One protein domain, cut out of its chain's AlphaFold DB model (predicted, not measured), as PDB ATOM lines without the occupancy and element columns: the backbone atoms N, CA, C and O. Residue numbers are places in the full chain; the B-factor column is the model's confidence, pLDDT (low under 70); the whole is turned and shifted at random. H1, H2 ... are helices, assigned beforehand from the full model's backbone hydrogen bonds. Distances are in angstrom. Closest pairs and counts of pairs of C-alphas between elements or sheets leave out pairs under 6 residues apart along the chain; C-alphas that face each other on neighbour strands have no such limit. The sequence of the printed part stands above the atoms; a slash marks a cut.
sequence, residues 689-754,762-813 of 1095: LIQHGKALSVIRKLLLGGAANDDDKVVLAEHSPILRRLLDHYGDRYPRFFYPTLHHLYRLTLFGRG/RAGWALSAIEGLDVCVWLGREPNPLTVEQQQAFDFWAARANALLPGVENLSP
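What this domain is: This is residues 689 to 754 and 762 to 813 of the 1095 residues of the protein "SWIM-type domain-containing protein" of Klebsormidium nitens (UniProt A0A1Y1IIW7). An up-and-down bundle of H1, H4, H5 and H6, each running against the one before, has H2 and H3, a hairpin, on one side. The printed part has 118 residues, six named helices and no named strand: all helix. It is compact, radius of gyration of the C-alphas 13.9 A, and spans 38 by 35 by 21 A.

How they stand to each other: Find H1 to H6 at residues 693 to 703, 710 to 719, 721 to 730, 736 to 752, 765 to 779 and 788 to 809. H1 is the hub; it touches H4, opposite ways, closest C-alphas Leu 696 and Tyr 746, 6.5 A. H5 and H6 form a hairpin, closest C-alphas Gly 772 and Trp 797, 4.4 A. Every O i to N i+4 pair in H1 and H2 is within hydrogen-bond range.

Where its parts are: Find C-alpha 693 at (210.385, 224.289, 195.641), where H1 begins; H6, 30.4 A long, ends at C-alpha 809, (207.418, 221.443, 197.621).

The domain as a whole: Residues 755 to 761 are cut out; C-alphas 754 and 762 are 17.3 A apart. Residue 763 is under pLDDT 70.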
ATOM      1  N   LEU A 689     210.129 235.573 200.056       89.94
ATOM      2  CA  LEU A 689     211.413 235.282 200.707       89.94
ATOM      3  C   LEU A 689     211.975 233.894 200.352       89.94
ATOM      4  O   LEU A 689     213.192 233.741 200.340       89.94
ATOM      5  N   ILE A 690     211.121 232.906 200.039       90.81
ATOM      6  CA  ILE A 690     211.545 231.522 199.727       90.81
ATOM      7  C   ILE A 690     211.353 231.178 198.236       90.81
ATOM      8  O   ILE A 690     212.213 230.537 197.645       90.81
ATOM      9  N   GLN A 691     210.263 231.644 197.615       80.81
ATOM     10  CA  GLN A 691     209.959 231.598 196.166       80.81
ATOM     11  C   GLN A 691     209.828 230.221 195.478       80.81
ATOM     12  O   GLN A 691     208.912 230.054 194.678       80.81
ATOM     13  N   HIS A 692     210.692 229.239 195.749       90.62
ATOM     14  CA  HIS A 692     210.882 228.052 194.902       90.62
ATOM     15  C   HIS A 692     210.858 226.726 195.684       90.62
ATOM     16  O   HIS A 692     211.252 226.676 196.852       90.62
ATOM     17  N   GLY A 693     210.470 225.625 195.025       91.94
ATOM     18  CA  GLY A 693     210.385 224.289 195.641       91.94
ATOM     19  C   GLY A 693     211.712 223.790 196.226       91.94
ATOM     20  O   GLY A 693     211.761 223.350 197.372       91.94
ATOM     21  N   LYS A 694     212.822 223.965 195.492       94.50
ATOM     22  CA  LYS A 694     214.168 223.621 195.994       94.50
ATOM     23  C   LYS A 694     214.522 224.358 197.296       94.50
ATOM     24  O   LYS A 694     215.105 223.764 198.195       94.50
ATOM     25  N   ALA A 695     214.167 225.641 197.407       95.56
ATOM     26  CA  ALA A 695     214.472 226.436 198.594       95.56
ATOM     27  C   ALA A 695     213.609 226.037 199.796       95.56
ATOM     28  O   ALA A 695     214.121 225.996 200.912       95.56
ATOM     29  N   LEU A 696     212.341 225.662 199.575       96.12
ATOM     30  CA  LEU A 696     211.524 225.037 200.617       96.12
ATOM     31  C   LEU A 696     212.233 223.804 201.199       96.12
ATOM     32  O   LEU A 696     212.390 223.750 202.414       96.12
ATOM     33  N   SER A 697     212.777 222.910 200.364       96.19
ATOM     34  CA  SER A 697     213.519 221.727 200.841       96.19
ATOM     35  C   SER A 697     214.711 222.086 201.745       96.19
ATOM     36  O   SER A 697     214.940 221.406 202.748       96.19
ATOM     37  N   VAL A 698     215.448 223.163 201.444       97.69
ATOM     38  CA  VAL A 698     216.537 223.658 202.313       97.69
ATOM     39  C   VAL A 698     215.988 224.210 203.630       97.69
ATOM     40  O   VAL A 698     216.487 223.880 204.707       97.69
ATOM     41  N   ILE A 699     214.927 225.016 203.580       97.62
ATOM     42  CA  ILE A 699     214.307 225.574 204.787       97.62
ATOM     43  C   ILE A 699     213.693 224.469 205.663       97.62
ATOM     44  O   ILE A 699     213.839 224.518 206.883       97.62
ATOM     45  N   ARG A 700     213.100 223.422 205.077       96.94
ATOM     46  CA  ARG A 700     212.642 222.217 205.788       96.94
ATOM     47  C   ARG A 700     213.799 221.483 206.463       96.94
ATOM     48  O   ARG A 700     213.667 221.118 207.629       96.94
ATOM     49  N   LYS A 701     214.938 221.310 205.780       96.69
ATOM     50  CA  LYS A 701     216.158 220.712 206.358       96.69
ATOM     51  C   LYS A 701     216.608 221.465 207.617       96.69
ATOM     52  O   LYS A 701     216.890 220.835 208.633       96.69
ATOM     53  N   LEU A 702     216.626 222.799 207.563       96.62
ATOM     54  CA  LEU A 702     216.995 223.667 208.689       96.62
ATOM     55  C   LEU A 702     215.955 223.632 209.826       96.62
ATOM     56  O   LEU A 702     216.330 223.526 210.991       96.62
ATOM     57  N   LEU A 703     214.656 223.657 209.502       96.12
ATOM     58  CA  LEU A 703     213.561 223.555 210.481       96.12
ATOM     59  C   LEU A 703     213.527 222.204 211.214       96.12
ATOM     60  O   LEU A 703     213.124 222.153 212.372       96.12
ATOM     61  N   LEU A 704     213.986 221.126 210.571       94.31
ATOM     62  CA  LEU A 704     214.170 219.802 211.178       94.31
ATOM     63  C   LEU A 704     215.524 219.649 211.906       94.31
ATOM     64  O   LEU A 704     215.948 218.534 212.199       94.31
ATOM     65  N   GLY A 705     216.227 220.748 212.201       90.31
ATOM     66  CA  GLY A 705     217.476 220.735 212.969       90.31
ATOM     67  C   GLY A 705     218.730 220.348 212.173       90.31
ATOM     68  O   GLY A 705     219.812 220.227 212.757       90.31
ATOM     69  N   GLY A 706     218.635 220.203 210.850       92.69
ATOM     70  CA  GLY A 706     219.785 220.024 209.967       92.69
ATOM     71  C   GLY A 706     220.661 221.280 209.847       92.69
ATOM     72  O   GLY A 706     220.281 222.372 210.260       92.69
ATOM     73  N   ALA A 707     221.849 221.103 209.270       96.06
ATOM     74  CA  ALA A 707     222.766 222.172 208.869       96.06
ATOM     75  C   ALA A 707     222.708 222.378 207.349       96.06
ATOM     76  O   ALA A 707     222.543 221.398 206.611       96.06
ATOM     77  N   ALA A 708     222.882 223.610 206.872       97.38
ATOM     78  CA  ALA A 708     223.074 223.886 205.451       97.38
ATOM     79  C   ALA A 708     224.513 223.562 205.011       97.38
ATOM     80  O   ALA A 708     225.468 223.923 205.694       97.38
ATOM     81  N   ASN A 709     224.666 222.908 203.859       97.31
ATOM     82  CA  ASN A 709     225.953 222.755 203.174       97.31
ATOM     83  C   ASN A 709     226.108 223.795 202.041       97.31
ATOM     84  O   ASN A 709     225.255 224.665 201.855       97.31
ATOM     85  N   ASP A 710     227.193 223.711 201.269       96.56
ATOM     86  CA  ASP A 710     227.442 224.652 200.170       96.56
ATOM     87  C   ASP A 710     226.419 224.531 199.021       96.56
ATOM     88  O   ASP A 710     226.060 225.543 198.418       96.56
ATOM     89  N   ASP A 711     225.865 223.340 198.763       97.06
ATOM     90  CA  ASP A 711     224.801 223.143 197.766       97.06
ATOM     91  C   ASP A 711     223.477 223.791 198.207       97.06
ATOM     92  O   ASP A 711     222.859 224.529 197.440       97.06
ATOM     93  N   ASP A 712     223.069 223.584 199.466       97.12
ATOM     94  CA  ASP A 712     221.923 224.257 200.095       97.12
ATOM     95  C   ASP A 712     222.077 225.785 199.992       97.12
ATOM     96  O   ASP A 712     221.135 226.514 199.667       97.12
ATOM     97  N   LYS A 713     223.299 226.276 200.225       95.56
ATOM     98  CA  LYS A 713     223.671 227.685 200.092       95.56
ATOM     99  C   LYS A 713     223.603 228.187 198.646       95.56
ATOM    100  O   LYS A 713     223.184 229.328 198.431       95.56
ATOM    101  N   VAL A 714     223.969 227.391 197.642       94.56
ATOM    102  CA  VAL A 714     223.773 227.750 196.223       94.56
ATOM    103  C   VAL A 714     222.281 227.782 195.871       94.56
ATOM    104  O   VAL A 714     221.822 228.729 195.230       94.56
ATOM    105  N   VAL A 715     221.492 226.822 196.360       95.25
ATOM    106  CA  VAL A 715     220.031 226.779 196.173       95.25
ATOM    107  C   VAL A 715     219.342 228.006 196.783       95.25
ATOM    108  O   VAL A 715     218.479 228.609 196.139       95.25
ATOM    109  N   LEU A 716     219.741 228.432 197.987       95.25
ATOM    110  CA  LEU A 716     219.235 229.669 198.588       95.25
ATOM    111  C   LEU A 716     219.722 230.928 197.845       95.25
ATOM    112  O   LEU A 716     218.994 231.915 197.821       95.25
ATOM    113  N   ALA A 717     220.890 230.920 197.194       91.88
ATOM    114  CA  ALA A 717     221.327 232.047 196.361       91.88
ATOM    115  C   ALA A 717     220.484 232.197 195.074       91.88
ATOM    116  O   ALA A 717     220.146 233.314 194.688       91.88
ATOM    117  N   GLU A 718     220.095 231.090 194.425       91.00
ATOM    118  CA  GLU A 718     219.272 231.115 193.198       91.00
ATOM    119  C   GLU A 718     217.830 231.611 193.460       91.00
ATOM    120  O   GLU A 718     217.206 232.229 192.585       91.00
ATOM    121  N   HIS A 719     217.289 231.329 194.653       92.50
ATOM    122  CA  HIS A 719     215.847 231.389 194.933       92.50
ATOM    123  C   HIS A 719     215.432 232.197 196.176       92.50
ATOM    124  O   HIS A 719     214.255 232.523 196.325       92.50
ATOM    125  N   SER A 720     216.346 232.481 197.101       94.44
ATOM    126  CA  SER A 720     216.036 233.055 198.423       94.44
ATOM    127  C   SER A 720     217.171 233.955 198.949       94.44
ATOM    128  O   SER A 720     217.618 233.779 200.086       94.44
ATOM    129  N   PRO A 721     217.694 234.912 198.157       93.62
ATOM    130  CA  PRO A 721     219.001 235.520 198.420       93.62
ATOM    131  C   PRO A 721     219.103 236.307 199.736       93.62
ATOM    132  O   PRO A 721     220.179 236.349 200.329       93.62
ATOM    133  N   ILE A 722     217.995 236.865 200.241       94.50
ATOM    134  CA  ILE A 722     217.935 237.489 201.578       94.50
ATOM    135  C   ILE A 722     218.193 236.437 202.669       94.50
ATOM    136  O   ILE A 722     219.036 236.628 203.542       94.50
ATOM    137  N   LEU A 723     217.522 235.283 202.583       96.25
ATOM    138  CA  LEU A 723     217.733 234.166 203.506       96.25
ATOM    139  C   LEU A 723     219.150 233.589 203.371       96.25
ATOM    140  O   LEU A 723     219.742 233.218 204.386       96.25
ATOM    141  N   ARG A 724     219.725 233.565 202.158       95.56
ATOM    142  CA  ARG A 724     221.123 233.163 201.941       95.56
ATOM    143  C   ARG A 724     222.115 234.102 202.630       95.56
ATOM    144  O   ARG A 724     222.967 233.616 203.368       95.56
ATOM    145  N   ARG A 725     222.015 235.419 202.417       94.75
ATOM    146  CA  ARG A 725     222.926 236.386 203.055       94.75
ATOM    147  C   ARG A 725     222.804 236.361 204.569       94.75
ATOM    148  O   ARG A 725     223.826 236.361 205.246       94.75
ATOM    149  N   LEU A 726     221.582 236.275 205.099       96.69
ATOM    150  CA  LEU A 726     221.360 236.096 206.532       96.69
ATOM    151  C   LEU A 726     222.078 234.836 207.046       96.69
ATOM    152  O   LEU A 726     222.790 234.904 208.039       96.69
ATOM    153  N   LEU A 727     221.952 233.704 206.344       97.12
ATOM    154  CA  LEU A 727     222.590 232.441 206.728       97.12
ATOM    155  C   LEU A 727     224.123 232.528 206.735       97.12
ATOM    156  O   LEU A 727     224.756 231.979 207.631       97.12
ATOM    157  N   ASP A 728     224.728 233.248 205.786       96.12
ATOM    158  CA  ASP A 728     226.184 233.434 205.748       96.12
ATOM    159  C   ASP A 728     226.734 234.223 206.949       96.12
ATOM    160  O   ASP A 728     227.888 234.007 207.314       96.12
ATOM    161  N   HIS A 729     225.927 235.061 207.614       96.12
ATOM    162  CA  HIS A 729     226.329 235.728 208.865       96.12
ATOM    163  C   HIS A 729     226.368 234.769 210.070       96.12
ATOM    164  O   HIS A 729     227.111 235.020 211.015       96.12
ATOM    165  N   TYR A 730     225.599 233.674 210.040       95.38
ATOM    166  CA  TYR A 730     225.507 232.683 211.127       95.38
ATOM    167  C   TYR A 730     226.160 231.326 210.788       95.38
ATOM    168  O   TYR A 730     226.086 230.384 211.575       95.38
ATOM    169  N   GLY A 731     226.824 231.206 209.634       95.25
ATOM    170  CA  GLY A 731     227.526 229.990 209.221       95.25
ATOM    171  C   GLY A 731     226.633 228.996 208.474       95.25
ATOM    172  O   GLY A 731     226.471 229.119 207.259       95.25
ATOM    173  N   ASP A 732     226.125 227.976 209.169       95.88
ATOM    174  CA  ASP A 732     225.378 226.832 208.610       95.88
ATOM    175  C   ASP A 732     223.899 226.779 209.044       95.88
ATOM    176  O   ASP A 732     223.125 225.971 208.518       95.88
ATOM    177  N   ARG A 733     223.501 227.612 210.013       95.69
ATOM    178  CA  ARG A 733     222.216 227.561 210.733       95.69
ATOM    179  C   ARG A 733     221.722 228.961 211.080       95.69
ATOM    180  O   ARG A 733     222.512 229.884 211.214       95.69
ATOM    181  N   TYR A 734     220.419 229.110 211.302       96.31
ATOM    182  CA  TYR A 734     219.843 230.348 211.837       96.31
ATOM    183  C   TYR A 734     219.797 230.347 213.378       96.31
ATOM    184  O   TYR A 734     219.715 229.269 213.986       96.31
ATOM    185  N   PRO A 735     219.780 231.529 214.029       94.62
ATOM    186  CA  PRO A 735     219.555 231.632 215.467       94.62
ATOM    187  C   PRO A 735     218.148 231.149 215.845       94.62
ATOM    188  O   PRO A 735     217.184 231.304 215.089       94.62
ATOM    189  N   ARG A 736     218.013 230.559 217.043       91.56
ATOM    190  CA  ARG A 736     216.799 229.816 217.441       91.56
ATOM    191  C   ARG A 736     215.510 230.644 217.399       91.56
ATOM    192  O   ARG A 736     214.464 230.103 217.051       91.56
ATOM    193  N   PHE A 737     215.590 231.941 217.695       93.75
ATOM    194  CA  PHE A 737     214.443 232.853 217.691       93.75
ATOM    195  C   PHE A 737     213.845 233.101 216.293       93.75
ATOM    196  O   PHE A 737     212.698 233.531 216.187       93.75
ATOM    197  N   PHE A 738     214.568 232.794 215.208       95.94
ATOM    198  CA  PHE A 738     214.059 232.978 213.845       95.94
ATOM    199  C   PHE A 738     213.227 231.791 213.332       95.94
ATOM    200  O   PHE A 738     212.310 232.009 212.536       95.94
ATOM    201  N   TYR A 739     213.457 230.556 213.805       94.75
ATOM    202  CA  TYR A 739     212.686 229.379 213.359       94.75
ATOM    203  C   TYR A 739     211.153 229.533 213.477       94.75
ATOM    204  O   TYR A 739     210.469 229.136 212.532       94.75
ATOM    205  N   PRO A 740     210.583 230.162 214.531       94.44
ATOM    206  CA  PRO A 740     209.172 230.556 214.580       94.44
ATOM    207  C   PRO A 740     208.658 231.296 213.337       94.44
ATOM    208  O   PRO A 740     207.650 230.902 212.745       94.44
ATOM    209  N   THR A 741     209.357 232.353 212.917       95.75
ATOM    210  CA  THR A 741     208.986 233.136 211.733       95.75
ATOM    211  C   THR A 741     209.298 232.367 210.451       95.75
ATOM    212  O   THR A 741     208.445 232.291 209.566       95.75
ATOM    213  N   LEU A 742     210.471 231.737 210.358       96.62
ATOM    214  CA  LEU A 742     210.887 230.961 209.190       96.62
ATOM    215  C   LEU A 742     209.910 229.815 208.876       96.62
ATOM    216  O   LEU A 742     209.594 229.573 207.712       96.62
ATOM    217  N   HIS A 743     209.355 229.168 209.901       95.12
ATOM    218  CA  HIS A 743     208.316 228.157 209.744       95.12
ATOM    219  C   HIS A 743     207.006 228.732 209.188       95.12
ATOM    220  O   HIS A 743     206.398 228.150 208.285       95.12
ATOM    221  N   HIS A 744     206.572 229.904 209.661       92.50
ATOM    222  CA  HIS A 744     205.419 230.571 209.064       92.50
ATOM    223  C   HIS A 744     205.689 231.006 207.616       92.50
ATOM    224  O   HIS A 744     204.795 230.852 206.788       92.50
ATOM    225  N   LEU A 745     206.900 231.459 207.273       92.81
ATOM    226  CA  LEU A 745     207.296 231.761 205.889       92.81
ATOM    227  C   LEU A 745     207.301 230.511 204.992       92.81
ATOM    228  O   LEU A 745     206.809 230.566 203.861       92.81
ATOM    229  N   TYR A 746     207.770 229.373 205.513       94.06
ATOM    230  CA  TYR A 746     207.685 228.071 204.851       94.06
ATOM    231  C   TYR A 746     206.221 227.700 204.561       94.06
ATOM    232  O   TYR A 746     205.859 227.511 203.398       94.06
ATOM    233  N   ARG A 747     205.341 227.709 205.577       89.19
ATOM    234  CA  ARG A 747     203.895 227.432 205.425       89.19
ATOM    235  C   ARG A 747     203.228 228.372 204.415       89.19
ATOM    236  O   ARG A 747     202.479 227.924 203.550       89.19
ATOM    237  N   LEU A 748     203.514 229.673 204.499       85.75
ATOM    238  CA  LEU A 748     202.989 230.694 203.587       85.75
ATOM    239  C   LEU A 748     203.392 230.450 202.133       85.75
ATOM    240  O   LEU A 748     202.576 230.651 201.237       85.75
ATOM    241  N   THR A 749     204.625 230.001 201.900       87.69
ATOM    242  CA  THR A 749     205.137 229.718 200.554       87.69
ATOM    243  C   THR A 749     204.611 228.385 200.023       87.69
ATOM    244  O   THR A 749     204.162 228.328 198.881       87.69
ATOM    245  N   LEU A 750     204.574 227.335 200.851       87.62
ATOM    246  CA  LEU A 750     204.052 226.015 200.483       87.62
ATOM    247  C   LEU A 750     202.577 226.088 200.047       87.62
ATOM    248  O   LEU A 750     202.213 225.596 198.980       87.62
ATOM    249  N   PHE A 751     201.729 226.764 200.829       82.25
ATOM    250  CA  PHE A 751     200.320 226.959 200.471       82.25
ATOM    251  C   PHE A 751     200.124 228.039 199.398       82.25
ATOM    252  O   PHE A 751     199.235 227.903 198.557       82.25
ATOM    253  N   GLY A 752     200.977 229.070 199.373       80.25
ATOM    254  CA  GLY A 752     200.987 230.114 198.342       80.25
ATOM    255  C   GLY A 752     201.315 229.602 196.934       80.25
ATOM    256  O   GLY A 752     200.879 230.207 195.964       80.25
ATOM    257  N   ARG A 753     201.997 228.454 196.816       83.81
ATOM    258  CA  ARG A 753     202.250 227.721 195.558       83.81
ATOM    259  C   ARG A 753     201.061 226.856 195.091       83.81
ATOM    260  O   ARG A 753     201.154 226.159 194.084       83.81
ATOM    261  N   GLY A 754     199.923 226.908 195.791       78.38
ATOM    262  CA  GLY A 754     198.655 226.315 195.346       78.38
ATOM    263  C   GLY A 754     198.457 224.824 195.649       78.38
ATOM    264  O   GLY A 754     197.546 224.215 195.100       78.38
ATOM    265  N   ARG A 762     188.579 215.056 203.581       73.50
ATOM    266  CA  ARG A 762     189.726 214.596 204.390       73.50
ATOM    267  C   ARG A 762     190.796 215.680 204.548       73.50
ATOM    268  O   ARG A 762     190.785 216.674 203.830       73.50
ATOM    269  N   ALA A 763     191.766 215.475 205.439       69.69
ATOM    270  CA  ALA A 763     192.964 216.314 205.479       69.69
ATOM    271  C   ALA A 763     193.750 216.154 204.165       69.69
ATOM    272  O   ALA A 763     194.365 215.116 203.927       69.69
ATOM    273  N   GLY A 764     193.703 217.166 203.295       77.19
ATOM    274  CA  GLY A 764     194.331 217.092 201.977       77.19
ATOM    275  C   GLY A 764     195.849 216.937 202.022       77.19
ATOM    276  O   GLY A 764     196.482 217.241 203.029       77.19
ATOM    277  N   TRP A 765     196.439 216.490 200.914       83.31
ATOM    278  CA  TRP A 765     197.844 216.062 200.834       83.31
ATOM    279  C   TRP A 765     198.843 217.041 201.481       83.31
ATOM    280  O   TRP A 765     199.597 216.645 202.367       83.31
ATOM    281  N   ALA A 766     198.789 218.333 201.137       83.75
ATOM    282  CA  ALA A 766     199.676 219.347 201.717       83.75
ATOM    283  C   ALA A 766     199.448 219.605 203.223       83.75
ATOM    284  O   ALA A 766     200.381 219.994 203.921       83.75
ATOM    285  N   LEU A 767     198.233 219.376 203.739       83.06
ATOM    286  CA  LEU A 767     197.930 219.455 205.175       83.06
ATOM    287  C   LEU A 767     198.426 218.200 205.912       83.06
ATOM    288  O   LEU A 767     199.067 218.314 206.949       83.06
ATOM    289  N   SER A 768     198.222 217.016 205.328       81.81
ATOM    290  CA  SER A 768     198.767 215.746 205.838       81.81
ATOM    291  C   SER A 768     200.304 215.707 205.844       81.81
ATOM    292  O   SER A 768     200.900 214.954 206.613       81.81
ATOM    293  N   ALA A 769     200.948 216.502 204.981       85.38
ATOM    294  CA  ALA A 769     202.398 216.631 204.894       85.38
ATOM    295  C   ALA A 769     202.975 217.668 205.879       85.38
ATOM    296  O   ALA A 769     204.032 217.424 206.460       85.38
ATOM    297  N   ILE A 770     202.302 218.813 206.085       89.31
ATOM    298  CA  ILE A 770     202.805 219.860 206.994       89.31
ATOM    299  C   ILE A 770     202.725 219.454 208.468       89.31
ATOM    300  O   ILE A 770     203.560 219.887 209.251       89.31
ATOM    301  N   GLU A 771     201.761 218.604 208.832       89.62
ATOM    302  CA  GLU A 771     201.500 218.149 210.205       89.62
ATOM    303  C   GLU A 771     202.765 217.632 210.915       89.62
ATOM    304  O   GLU A 771     203.036 218.005 212.054       89.62
ATOM    305  N   GLY A 772     203.600 216.849 210.220       90.81
ATOM    306  CA  GLY A 772     204.862 216.369 210.791       90.81
ATOM    307  C   GLY A 772     205.881 217.481 211.039       90.81
ATOM    308  O   GLY A 772     206.556 217.477 212.065       90.81
ATOM    309  N   LEU A 773     205.954 218.478 210.153       94.12
ATOM    310  CA  LEU A 773     206.823 219.637 210.357       94.12
ATOM    311  C   LEU A 773     206.299 220.542 211.483       94.12
ATOM    312  O   LEU A 773     207.104 221.040 212.266       94.12
ATOM    313  N   ASP A 774     204.977 220.704 211.609       92.81
ATOM    314  CA  ASP A 774     204.348 221.443 212.709       92.81
ATOM    315  C   ASP A 774     204.743 220.853 214.072       92.81
ATOM    316  O   ASP A 774     205.173 221.595 214.957       92.81
ATOM    317  N   VAL A 775     204.664 219.523 214.228       92.31
ATOM    318  CA  VAL A 775     205.048 218.841 215.475       92.31
ATOM    319  C   VAL A 775     206.556 218.932 215.728       92.31
ATOM    320  O   VAL A 775     206.958 219.249 216.846       92.31
ATOM    321  N   CYS A 776     207.404 218.730 214.713       93.19
ATOM    322  CA  CYS A 776     208.858 218.858 214.868       93.19
ATOM    323  C   CYS A 776     209.292 220.280 215.255       93.19
ATOM    324  O   CYS A 776     210.136 220.443 216.134       93.19
ATOM    325  N   VAL A 777     208.703 221.318 214.647       91.69
ATOM    326  CA  VAL A 777     209.007 222.723 214.971       91.69
ATOM    327  C   VAL A 777     208.418 223.136 216.324       91.69
ATOM    328  O   VAL A 777     208.974 224.016 216.979       91.69
ATOM    329  N   TRP A 778     207.325 222.511 216.776       89.88
ATOM    330  CA  TRP A 778     206.831 222.695 218.142       89.88
ATOM    331  C   TRP A 778     207.774 222.054 219.172       89.88
ATOM    332  O   TRP A 778     208.263 222.764 220.048       89.88
ATOM    333  N   LEU A 779     208.125 220.771 219.012       89.75
ATOM    334  CA  LEU A 779     209.088 220.074 219.881       89.75
ATOM    335  C   LEU A 779     210.460 220.768 219.900       89.75
ATOM    336  O   LEU A 779     211.091 220.854 220.946       89.75
ATOM    337  N   GLY A 780     210.901 221.348 218.779       84.88
ATOM    338  CA  GLY A 780     212.139 222.132 218.694       84.88
ATOM    339  C   GLY A 780     212.172 223.425 219.531       84.88
ATOM    340  O   GLY A 780     213.222 224.068 219.591       84.88
ATOM    341  N   ARG A 781     211.056 223.818 220.168       81.94
ATOM    342  CA  ARG A 781     210.978 224.926 221.142       81.94
ATOM    343  C   ARG A 781     211.103 224.466 222.597       81.94
ATOM    344  O   ARG A 781     211.367 225.308 223.455       81.94
ATOM    345  N   GLU A 782     210.872 223.186 222.879       79.31
ATOM    346  CA  GLU A 782     210.928 222.639 224.237       79.31
ATOM    347  C   GLU A 782     212.372 222.647 224.783       79.31
ATOM    348  O   GLU A 782     213.338 222.721 224.010       79.31
ATOM    349  N   PRO A 783     212.561 222.585 226.118       70.75
ATOM    350  CA  PRO A 783     213.887 222.486 226.716       70.75
ATOM    351  C   PRO A 783     214.682 221.307 226.145       70.75
ATOM    352  O   PRO A 783     214.186 220.189 226.039       70.75
ATOM    353  N   ASN A 784     215.939 221.559 225.782       72.25
ATOM    354  CA  ASN A 784     216.851 220.538 225.274       72.25
ATOM    355  C   ASN A 784     217.730 220.028 226.438       72.25
ATOM    356  O   ASN A 784     218.306 220.871 227.134       72.25
ATOM    357  N   PRO A 785     217.871 218.705 226.660       83.88
ATOM    358  CA  PRO A 785     217.388 217.599 225.825       83.88
ATOM    359  C   PRO A 785     215.896 217.272 226.002       83.88
ATOM    360  O   PRO A 785     215.347 217.387 227.095       83.88
ATOM    361  N   LEU A 786     215.285 216.791 224.914       87.81
ATOM    362  CA  LEU A 786     213.938 216.215 224.895       87.81
ATOM    363  C   LEU A 786     213.872 214.908 225.709       87.81
ATOM    364  O   LEU A 786     214.883 214.216 225.865       87.81
ATOM    365  N   THR A 787     212.678 214.522 226.172       92.00
ATOM    366  CA  THR A 787     212.457 213.174 226.731       92.00
ATOM    367  C   THR A 787     212.561 212.091 225.651       92.00
ATOM    368  O   THR A 787     212.524 212.373 224.452       92.00
ATOM    369  N   VAL A 788     212.659 210.821 226.059       92.31
ATOM    370  CA  VAL A 788     212.741 209.686 225.120       92.31
ATOM    371  C   VAL A 788     211.483 209.598 224.247       92.31
ATOM    372  O   VAL A 788     211.582 209.363 223.046       92.31
ATOM    373  N   GLU A 789     210.308 209.853 224.821       92.69
ATOM    374  CA  GLU A 789     209.022 209.872 224.118       92.69
ATOM    375  C   GLU A 789     208.932 211.059 223.150       92.69
ATOM    376  O   GLU A 789     208.477 210.904 222.016       92.69
ATOM    377  N   GLN A 790     209.406 212.239 223.567       92.50
ATOM    378  CA  GLN A 790     209.477 213.426 222.713       92.50
ATOM    379  C   GLN A 790     210.447 213.230 221.538       92.50
ATOM    380  O   GLN A 790     210.123 213.627 220.422       92.50
ATOM    381  N   GLN A 791     211.601 212.587 221.753       93.19
ATOM    382  CA  GLN A 791     212.548 212.276 220.680       93.19
ATOM    383  C   GLN A 791     211.972 211.234 219.710       93.19
ATOM    384  O   GLN A 791     212.010 211.450 218.504       93.19
ATOM    385  N   GLN A 792     211.349 210.160 220.209       94.38
ATOM    386  CA  GLN A 792     210.666 209.174 219.358       94.38
ATOM    387  C   GLN A 792     209.536 209.805 218.529       94.38
ATOM    388  O   GLN A 792     209.379 209.484 217.349       94.38
ATOM    389  N   ALA A 793     208.772 210.732 219.117       93.31
ATOM    390  CA  ALA A 793     207.771 211.507 218.394       93.31
ATOM    391  C   ALA A 793     208.416 212.414 217.332       93.31
ATOM    392  O   ALA A 793     207.950 212.431 216.193       93.31
ATOM    393  N   PHE A 794     209.496 213.128 217.669       93.69
ATOM    394  CA  PHE A 794     210.242 213.957 216.722       93.69
ATOM    395  C   PHE A 794     210.745 213.131 215.532       93.69
ATOM    396  O   PHE A 794     210.486 213.507 214.393       93.69
ATOM    397  N   ASP A 795     211.390 211.990 215.776       94.19
ATOM    398  CA  ASP A 795     211.962 211.133 214.732       94.19
ATOM    399  C   ASP A 795     210.874 210.576 213.797       94.19
ATOM    400  O   ASP A 795     211.023 210.604 212.571       94.19
ATOM    401  N   PHE A 796     209.735 210.141 214.354       94.31
ATOM    402  CA  PHE A 796     208.572 209.686 213.585       94.31
ATOM    403  C   PHE A 796     207.988 210.797 212.695       94.31
ATOM    404  O   PHE A 796     207.781 210.601 211.491       94.31
ATOM    405  N   TRP A 797     207.730 211.977 213.266       94.06
ATOM    406  CA  TRP A 797     207.138 213.094 212.528       94.06
ATOM    407  C   TRP A 797     208.118 213.707 211.520       94.06
ATOM    408  O   TRP A 797     207.697 214.075 210.421       94.06
ATOM    409  N   ALA A 798     209.422 213.710 211.816       94.19
ATOM    410  CA  ALA A 798     210.475 214.125 210.896       94.19
ATOM    411  C   ALA A 798     210.603 213.149 209.719       94.19
ATOM    412  O   ALA A 798     210.734 213.590 208.576       94.19
ATOM    413  N   ALA A 799     210.512 211.834 209.950       92.38
ATOM    414  CA  ALA A 799     210.481 210.843 208.875       92.38
ATOM    415  C   ALA A 799     209.259 211.046 207.958       92.38
ATOM    416  O   ALA A 799     209.404 211.120 206.737       92.38
ATOM    417  N   ARG A 800     208.064 211.241 208.536       89.50
ATOM    418  CA  ARG A 800     206.830 211.533 207.782       89.50
ATOM    419  C   ARG A 800     206.919 212.840 206.986       89.50
ATOM    420  O   ARG A 800     206.509 212.874 205.825       89.50
ATOM    421  N   ALA A 801     207.475 213.896 207.581       91.94
ATOM    422  CA  ALA A 801     207.700 215.179 206.921       91.94
ATOM    423  C   ALA A 801     208.691 215.051 205.750       91.94
ATOM    424  O   ALA A 801     208.454 215.619 204.684       91.94
ATOM    425  N   ASN A 802     209.769 214.275 205.914       92.19
ATOM    426  CA  ASN A 802     210.748 214.016 204.856       92.19
ATOM    427  C   ASN A 802     210.202 213.161 203.703       92.19
ATOM    428  O   ASN A 802     210.660 213.354 202.584       92.19
ATOM    429  N   ALA A 803     209.237 212.270 203.941       89.19
ATOM    430  CA  ALA A 803     208.573 211.521 202.871       89.19
ATOM    431  C   ALA A 803     207.575 212.396 202.090       89.19
ATOM    432  O   ALA A 803     207.646 212.510 200.869       89.19
ATOM    433  N   LEU A 804     206.649 213.066 202.789       89.56
ATOM    434  CA  LEU A 804     205.506 213.708 202.130       89.56
ATOM    435  C   LEU A 804     205.801 215.101 201.555       89.56
ATOM    436  O   LEU A 804     205.244 215.451 200.513       89.56
ATOM    437  N   LEU A 805     206.636 215.919 202.209       92.62
ATOM    438  CA  LEU A 805     206.843 217.309 201.785       92.62
ATOM    439  C   LEU A 805     207.613 217.480 200.463       92.62
ATOM    440  O   LEU A 805     207.191 218.360 199.716       92.62
ATOM    441  N   PRO A 806     208.629 216.674 200.080       92.81
ATOM    442  CA  PRO A 806     209.326 216.842 198.799       92.81
ATOM    443  C   PRO A 806     208.406 216.871 197.573       92.81
ATOM    444  O   PRO A 806     208.633 217.653 196.650       92.81
ATOM    445  N   GLY A 807     207.339 216.066 197.565       90.12
ATOM    446  CA  GLY A 807     206.336 216.122 196.503       90.12
ATOM    447  C   GLY A 807     205.546 217.437 196.526       90.12
ATOM    448  O   GLY A 807     205.393 218.076 195.488       90.12
ATOM    449  N   VAL A 808     205.106 217.893 197.707       89.69
ATOM    450  CA  VAL A 808     204.336 219.143 197.880       89.69
ATOM    451  C   VAL A 808     205.175 220.368 197.501       89.69
ATOM    452  O   VAL A 808     204.700 221.256 196.794       89.69
ATOM    453  N   GLU A 809     206.438 220.399 197.931       92.88
ATOM    454  CA  GLU A 809     207.418 221.443 197.621       92.88
ATOM    455  C   GLU A 809     207.608 221.591 196.107       92.88
ATOM    456  O   GLU A 809     207.570 222.710 195.588       92.88
ATOM    457  N   ASN A 810     207.736 220.469 195.394       90.62
ATOM    458  CA  ASN A 810     207.941 220.410 193.944       90.62
ATOM    459  C   ASN A 810     206.635 220.258 193.134       90.62
ATOM    460  O   ASN A 810     206.694 219.990 191.935       90.62
ATOM    461  N   LEU A 811     205.464 220.410 193.771       90.19
ATOM    462  CA  LEU A 811     204.126 220.295 193.160       90.19
ATOM    463  C   LEU A 811     203.925 219.004 192.330       90.19
ATOM    464  O   LEU A 811     203.177 218.980 191.355       90.19
ATOM    465  N   SER A 812     204.609 217.932 192.728       88.56
ATOM    466  CA  SER A 812     204.723 216.664 192.006       88.56
ATOM    467  C   SER A 812     203.914 215.573 192.718       88.56
ATOM    468  O   SER A 812     204.070 215.439 193.933       88.56
ATOM    469  N   PRO A 813     203.070 214.784 192.019       82.25
ATOM    470  CA  PRO A 813     202.240 213.762 192.654       82.25
ATOM    471  C   PRO A 813     203.058 212.811 193.554       82.25
ATOM    472  O   PRO A 813     204.066 212.276 193.090       82.25
TER     473      PRO A 813